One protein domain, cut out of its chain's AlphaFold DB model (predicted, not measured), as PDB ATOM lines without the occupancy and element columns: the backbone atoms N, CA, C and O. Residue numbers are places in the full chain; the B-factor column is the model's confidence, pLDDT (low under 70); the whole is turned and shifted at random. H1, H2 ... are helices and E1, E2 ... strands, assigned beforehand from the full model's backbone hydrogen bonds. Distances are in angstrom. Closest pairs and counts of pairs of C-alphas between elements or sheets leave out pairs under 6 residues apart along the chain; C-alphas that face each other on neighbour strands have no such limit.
ATOM      1  N   THR A  34      27.534 -35.202  39.218       81.88
ATOM      2  CA  THR A  34      28.333 -35.014  38.011       81.88
ATOM      3  C   THR A  34      29.656 -34.350  38.383       81.88
ATOM      4  O   THR A  34      29.798 -33.740  39.445       81.88
ATOM      5  N   LEU A  35      30.635 -34.397  37.475       82.06
ATOM      6  CA  LEU A  35      31.887 -33.635  37.620       82.06
ATOM      7  C   LEU A  35      31.656 -32.116  37.773       82.06
ATOM      8  O   LEU A  35      32.583 -31.388  38.123       82.06
ATOM      9  N   ASP A  36      30.428 -31.655  37.524       88.44
ATOM     10  CA  ASP A  36      30.011 -30.260  37.565       88.44
ATOM     11  C   ASP A  36      29.260 -29.892  38.869       88.44
ATOM     12  O   ASP A  36      29.013 -28.714  39.101       88.44
ATOM     13  N   THR A  37      28.937 -30.848  39.760       85.94
ATOM     14  CA  THR A  37      28.100 -30.617  40.964       85.94
ATOM     15  C   THR A  37      28.681 -29.604  41.964       85.94
ATOM     16  O   THR A  37      27.921 -28.991  42.705       85.94
ATOM     17  N   ASN A  38      29.998 -29.374  41.953       88.81
ATOM     18  CA  ASN A  38      30.676 -28.416  42.839       88.81
ATOM     19  C   ASN A  38      31.424 -27.316  42.072       88.81
ATOM     20  O   ASN A  38      32.368 -26.734  42.603       88.81
ATOM     21  N   ARG A  39      31.050 -27.070  40.812       92.88
ATOM     22  CA  ARG A  39      31.652 -26.009  40.003       92.88
ATOM     23  C   ARG A  39      30.789 -24.761  40.041       92.88
ATOM     24  O   ARG A  39      29.576 -24.839  39.855       92.88
ATOM     25  N   ASP A  40      31.419 -23.606  40.231       94.25
ATOM     26  CA  ASP A  40      30.766 -22.346  39.886       94.25
ATOM     27  C   ASP A  40      30.656 -22.190  38.355       94.25
ATOM     28  O   ASP A  40      31.194 -22.986  37.575       94.25
ATOM     29  N   ILE A  41      29.925 -21.168  37.900       95.00
ATOM     30  CA  ILE A  41      29.706 -20.947  36.466       95.00
ATOM     31  C   ILE A  41      31.017 -20.714  35.697       95.00
ATOM     32  O   ILE A  41      31.122 -21.120  34.542       95.00
ATOM     33  N   PHE A  42      32.028 -20.112  36.323       96.25
ATOM     34  CA  PHE A  42      33.312 -19.810  35.689       96.25
ATOM     35  C   PHE A  42      34.138 -21.079  35.516       96.25
ATOM     36  O   PHE A  42      34.581 -21.382  34.409       96.25
ATOM     37  N   GLN A  43      34.235 -21.877  36.576       95.94
ATOM     38  CA  GLN A  43      34.868 -23.190  36.569       95.94
ATOM     39  C   GLN A  43      34.193 -24.127  35.569       95.94
ATOM     40  O   GLN A  43      34.867 -24.901  34.889       95.94
ATOM     41  N   LEU A  44      32.865 -24.055  35.440       95.69
ATOM     42  CA  LEU A  44      32.131 -24.825  34.444       95.69
ATOM     43  C   LEU A  44      32.530 -24.420  33.018       95.69
ATOM     44  O   LEU A  44      32.843 -25.297  32.212       95.69
ATOM     45  N   ILE A  45      32.565 -23.118  32.712       96.25
ATOM     46  CA  ILE A  45      32.962 -22.603  31.391       96.25
ATOM     47  C   ILE A  45      34.406 -23.008  31.061       96.25
ATOM     48  O   ILE A  45      34.668 -23.568  29.991       96.25
ATOM     49  N   GLU A  46      35.330 -22.800  31.999       95.56
ATOM     50  CA  GLU A  46      36.749 -23.128  31.835       95.56
ATOM     51  C   GLU A  46      36.985 -24.632  31.678       95.56
ATOM     52  O   GLU A  46      37.786 -25.049  30.841       95.56
ATOM     53  N   SER A  47      36.231 -25.473  32.396       94.94
ATOM     54  CA  SER A  47      36.342 -26.934  32.287       94.94
ATOM     55  C   SER A  47      36.036 -27.478  30.887       94.94
ATOM     56  O   SER A  47      36.440 -28.592  30.554       94.94
ATOM     57  N   ARG A  48      35.319 -26.704  30.062       94.38
ATOM     58  CA  ARG A  48      34.997 -27.037  28.669       94.38
ATOM     59  C   ARG A  48      35.968 -26.401  27.667       94.38
ATOM     60  O   ARG A  48      35.744 -26.508  26.465       94.38
ATOM     61  N   GLY A  49      37.036 -25.759  28.145       95.38
ATOM     62  CA  GLY A  49      38.064 -25.122  27.320       95.38
ATOM     63  C   GLY A  49      37.670 -23.749  26.776       95.38
ATOM     64  O   GLY A  49      38.304 -23.266  25.843       95.38
ATOM     65  N   PHE A  50      36.631 -23.120  27.329       96.62
ATOM     66  CA  PHE A  50      36.214 -21.771  26.955       96.62
ATOM     67  C   PHE A  50      36.790 -20.729  27.916       96.62
ATOM     68  O   PHE A  50      37.127 -21.028  29.058       96.62
ATOM     69  N   GLN A  51      36.873 -19.485  27.453       95.81
ATOM     70  CA  GLN A  51      37.214 -18.333  28.287       95.81
ATOM     71  C   GLN A  51      35.935 -17.577  28.663       95.81
ATOM     72  O   GLN A  51      34.894 -17.765  28.026       95.81
ATOM     73  N   HIS A  52      35.992 -16.710  29.672       96.19
ATOM     74  CA  HIS A  52      34.832 -15.929  30.088       96.19
ATOM     75  C   HIS A  52      35.178 -14.468  30.402       96.19
ATOM     76  O   HIS A  52      36.280 -14.149  30.839       96.19
ATOM     77  N   GLU A  53      34.203 -13.588  30.192       95.94
ATOM     78  CA  GLU A  53      34.198 -12.185  30.617       95.94
ATOM     79  C   GLU A  53      32.956 -11.946  31.484       95.94
ATOM     80  O   GLU A  53      31.891 -12.506  31.211       95.94
ATOM     81  N   SER A  54      33.065 -11.113  32.522       95.44
ATOM     82  CA  SER A  54      31.918 -10.726  33.347       95.44
ATOM     83  C   SER A  54      31.636  -9.227  33.250       95.44
ATOM     84  O   SER A  54      32.541  -8.394  33.279       95.44
ATOM     85  N   HIS A  55      30.356  -8.886  33.135       95.62
ATOM     86  CA  HIS A  55      29.866  -7.513  33.106       95.62
ATOM     87  C   HIS A  55      28.746  -7.346  34.123       95.62
ATOM     88  O   HIS A  55      27.905  -8.228  34.278       95.62
ATOM     89  N   TYR A  56      28.704  -6.196  34.786       96.56
ATOM     90  CA  TYR A  56      27.651  -5.879  35.741       96.56
ATOM     91  C   TYR A  56      26.760  -4.778  35.182       96.56
ATOM     92  O   TYR A  56      27.241  -3.706  34.817       96.56
ATOM     93  N   VAL A  57      25.458  -5.042  35.125       95.88
ATOM     94  CA  VAL A  57      24.455  -4.098  34.625       95.88
ATOM     95  C   VAL A  57      23.481  -3.781  35.746       95.88
ATOM     96  O   VAL A  57      22.974  -4.679  36.415       95.88
ATOM     97  N   ARG A  58      23.209  -2.494  35.959       96.69
ATOM     98  CA  ARG A  58      22.168  -2.063  36.893       96.69
ATOM     99  C   ARG A  58      20.831  -2.020  36.168       96.69
ATOM    100  O   ARG A  58      20.715  -1.356  35.141       96.69
ATOM    101  N   SER A  59      19.831  -2.720  36.694       95.00
ATOM    102  CA  SER A  59      18.465  -2.615  36.189       95.00
ATOM    103  C   SER A  59      17.797  -1.338  36.707       95.00
ATOM    104  O   SER A  59      18.196  -0.782  37.733       95.00
ATOM    105  N   GLN A  60      16.739  -0.892  36.027       95.38
ATOM    106  CA  GLN A  60      15.949   0.270  36.452       95.38
ATOM    107  C   GLN A  60      15.386   0.112  37.879       95.38
ATOM    108  O   GLN A  60      15.225   1.098  38.587       95.38
ATOM    109  N   GLY A  61      15.133  -1.126  38.317       95.94
ATOM    110  CA  GLY A  61      14.659  -1.447  39.665       95.94
ATOM    111  C   GLY A  61      15.750  -1.500  40.743       95.94
ATOM    112  O   GLY A  61      15.457  -1.911  41.859       95.94
ATOM    113  N   GLY A  62      17.000  -1.140  40.429       95.44
ATOM    114  CA  GLY A  62      18.103  -1.100  41.399       95.44
ATOM    115  C   GLY A  62      18.840  -2.427  41.614       95.44
ATOM    116  O   GLY A  62      19.747  -2.486  42.442       95.44
ATOM    117  N   TYR A  63      18.509  -3.481  40.863       97.25
ATOM    118  CA  TYR A  63      19.236  -4.753  40.926       97.25
ATOM    119  C   TYR A  63      20.559  -4.670  40.163       97.25
ATOM    120  O   TYR A  63      20.642  -4.014  39.125       97.25
ATOM    121  N   ILE A  64      21.579  -5.383  40.642       97.19
ATOM    122  CA  ILE A  64      22.845  -5.579  39.928       97.19
ATOM    123  C   ILE A  64      22.809  -6.970  39.299       97.19
ATOM    124  O   ILE A  64      22.769  -7.975  40.004       97.19
ATOM    125  N   LEU A  65      22.815  -7.021  37.972       96.69
ATOM    126  CA  LEU A  65      22.819  -8.252  37.194       96.69
ATOM    127  C   LEU A  65      24.243  -8.552  36.735       96.69
ATOM    128  O   LEU A  65      24.877  -7.700  36.111       96.69
ATOM    129  N   GLN A  66      24.729  -9.759  37.017       96.56
ATOM    130  CA  GLN A  66      25.982 -10.253  36.458       96.56
ATOM    131  C   GLN A  66      25.706 -10.973  35.137       96.56
ATOM    132  O   GLN A  66      25.057 -12.015  35.103       96.56
ATOM    133  N   MET A  67      26.224 -10.413  34.052       96.56
ATOM    134  CA  MET A  67      26.226 -11.006  32.722       96.56
ATOM    135  C   MET A  67      27.562 -11.715  32.511       96.56
ATOM    136  O   MET A  67      28.613 -11.078  32.578       96.56
ATOM    137  N   VAL A  68      27.528 -13.020  32.243       97.19
ATOM    138  CA  VAL A  68      28.722 -13.813  31.922       97.19
ATOM    139  C   VAL A  68      28.739 -14.082  30.422       97.19
ATOM    140  O   VAL A  68      27.836 -14.719  29.883       97.19
ATOM    141  N   ARG A  69      29.766 -13.581  29.737       95.12
ATOM    142  CA  ARG A  69      30.002 -13.807  28.312       95.12
ATOM    143  C   ARG A  69      30.994 -14.949  28.145       95.12
ATOM    144  O   ARG A  69      32.104 -14.882  28.659       95.12
ATOM    145  N   ILE A  70      30.613 -15.968  27.379       96.19
ATOM    146  CA  ILE A  70      31.501 -17.073  27.008       96.19
ATOM    147  C   ILE A  70      32.261 -16.684  25.739       96.19
ATOM    148  O   ILE A  70      31.663 -16.359  24.712       96.19
ATOM    149  N   ILE A  71      33.586 -16.734  25.801       94.00
ATOM    150  CA  ILE A  71      34.476 -16.513  24.666       94.00
ATOM    151  C   ILE A  71      34.893 -17.874  24.126       94.00
ATOM    152  O   ILE A  71      35.509 -18.677  24.826       94.00
ATOM    153  N   ASN A  72      34.581 -18.110  22.854       93.50
ATOM    154  CA  ASN A  72      35.004 -19.302  22.135       93.50
ATOM    155  C   ASN A  72      36.423 -19.112  21.563       93.50
ATOM    156  O   ASN A  72      36.572 -18.374  20.580       93.50
ATOM    157  N   PRO A  73      37.463 -19.760  22.131       92.00
ATOM    158  CA  PRO A  73      38.826 -19.628  21.626       92.00
ATOM    159  C   PRO A  73      39.021 -20.313  20.268       92.00
ATOM    160  O   PRO A  73      39.943 -19.947  19.544       92.00
ATOM    161  N   PHE A  74      38.142 -21.247  19.894       92.00
ATOM    162  CA  PHE A  74      38.233 -22.030  18.661       92.00
ATOM    163  C   PHE A  74      37.788 -21.258  17.411       92.00
ATOM    164  O   PHE A  74      38.060 -21.693  16.298       92.00
ATOM    165  N   VAL A  75      37.127 -20.107  17.578       90.19
ATOM    166  CA  VAL A  75      36.744 -19.228  16.463       90.19
ATOM    167  C   VAL A  75      37.792 -18.123  16.305       90.19
ATOM    168  O   VAL A  75      38.059 -17.424  17.292       90.19
ATOM    169  N   PRO A  76      38.374 -17.913  15.108       87.19
ATOM    170  CA  PRO A  76      39.316 -16.827  14.853       87.19
ATOM    171  C   PRO A  76      38.729 -15.462  15.210       87.19
ATOM    172  O   PRO A  76      37.548 -15.196  14.992       87.19
ATOM    173  N   LYS A  77      39.560 -14.547  15.721       80.12
ATOM    174  CA  LYS A  77      39.097 -13.209  16.131       80.12
ATOM    175  C   LYS A  77      38.459 -12.421  14.975       80.12
ATOM    176  O   LYS A  77      37.559 -11.633  15.223       80.12
ATOM    177  N   SER A  78      38.879 -12.673  13.735       83.50
ATOM    178  CA  SER A  78      38.302 -12.086  12.515       83.50
ATOM    179  C   SER A  78      36.842 -12.474  12.265       83.50
ATOM    180  O   SER A  78      36.123 -11.736  11.602       83.50
ATOM    181  N   GLU A  79      36.396 -13.613  12.792       80.75
ATOM    182  CA  GLU A  79      35.028 -14.123  12.633       80.75
ATOM    183  C   GLU A  79      34.142 -13.813  13.848       80.75
ATOM    184  O   GLU A  79      32.917 -13.947  13.789       80.75
ATOM    185  N   ARG A  80      34.740 -13.345  14.952       76.81
ATOM    186  CA  ARG A  80      34.010 -12.891  16.139       76.81
ATOM    187  C   ARG A  80      33.406 -11.516  15.855       76.81
ATOM    188  O   ARG A  80      34.065 -10.493  16.019       76.81
ATOM    189  N   LYS A  81      32.145 -11.490  15.420       68.69
ATOM    190  CA  LYS A  81      31.374 -10.243  15.317       68.69
ATOM    191  C   LYS A  81      31.144  -9.686  16.727       68.69
ATOM    192  O   LYS A  81      30.685 -10.417  17.605       68.69
ATOM    193  N   HIS A  82      31.551  -8.435  16.929       61.50
ATOM    194  CA  HIS A  82      31.370  -7.680  18.168       61.50
ATOM    195  C   HIS A  82      30.005  -7.001  18.205       61.50
ATOM    196  O   HIS A  82      29.552  -6.554  17.127       61.50
TER     197      HIS A  82
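AT A GLANCE: This is residues 34 to 82 of the 82 residues of an uncharacterized protein of Sarcoptes scabiei (UniProt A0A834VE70). A long two-stranded hairpin, E1 and E2, has the short helix H1 beside its open end, away from its turn; residues 34 to 40 lead into H1, and the tail, residues 72 to 82, runs off past the hairpin's opposite edge. The printed part has 49 residues, in the order H1, E1, E2, with an antiparallel sheet. The class is mixed, with under half of the residues in named elements. The whole is loose, radius of gyration of the C-alphas 14.0 A, and flat, spanning 37 by 35 by 10 A.

HOW THE PARTS SIT: H1, residues 41 to 47, has every O i to N i+4 pair within hydrogen-bond range. Its closest C-alphas to E1, residues 51 to 58, are those of Ile 45 and Gln 51, 6.8 A apart. E1 and E2, residues 64 to 71, form an antiparallel hairpin at 157 degrees; N 53 and O 69 are 2.9 A apart, within hydrogen-bond range.

IN THESE COORDINATES: H1, 9.9 A long, begins at C-alpha 41 (29.706, -20.947, 36.466). E1 measures 23.8 A. E2, 22.1 A, ends at C-alpha 71 (34.476, -16.513, 24.666).

THE WHOLE: The printed part has no cut. Both links are tight. Residues 81 to 82 are under pLDDT 70.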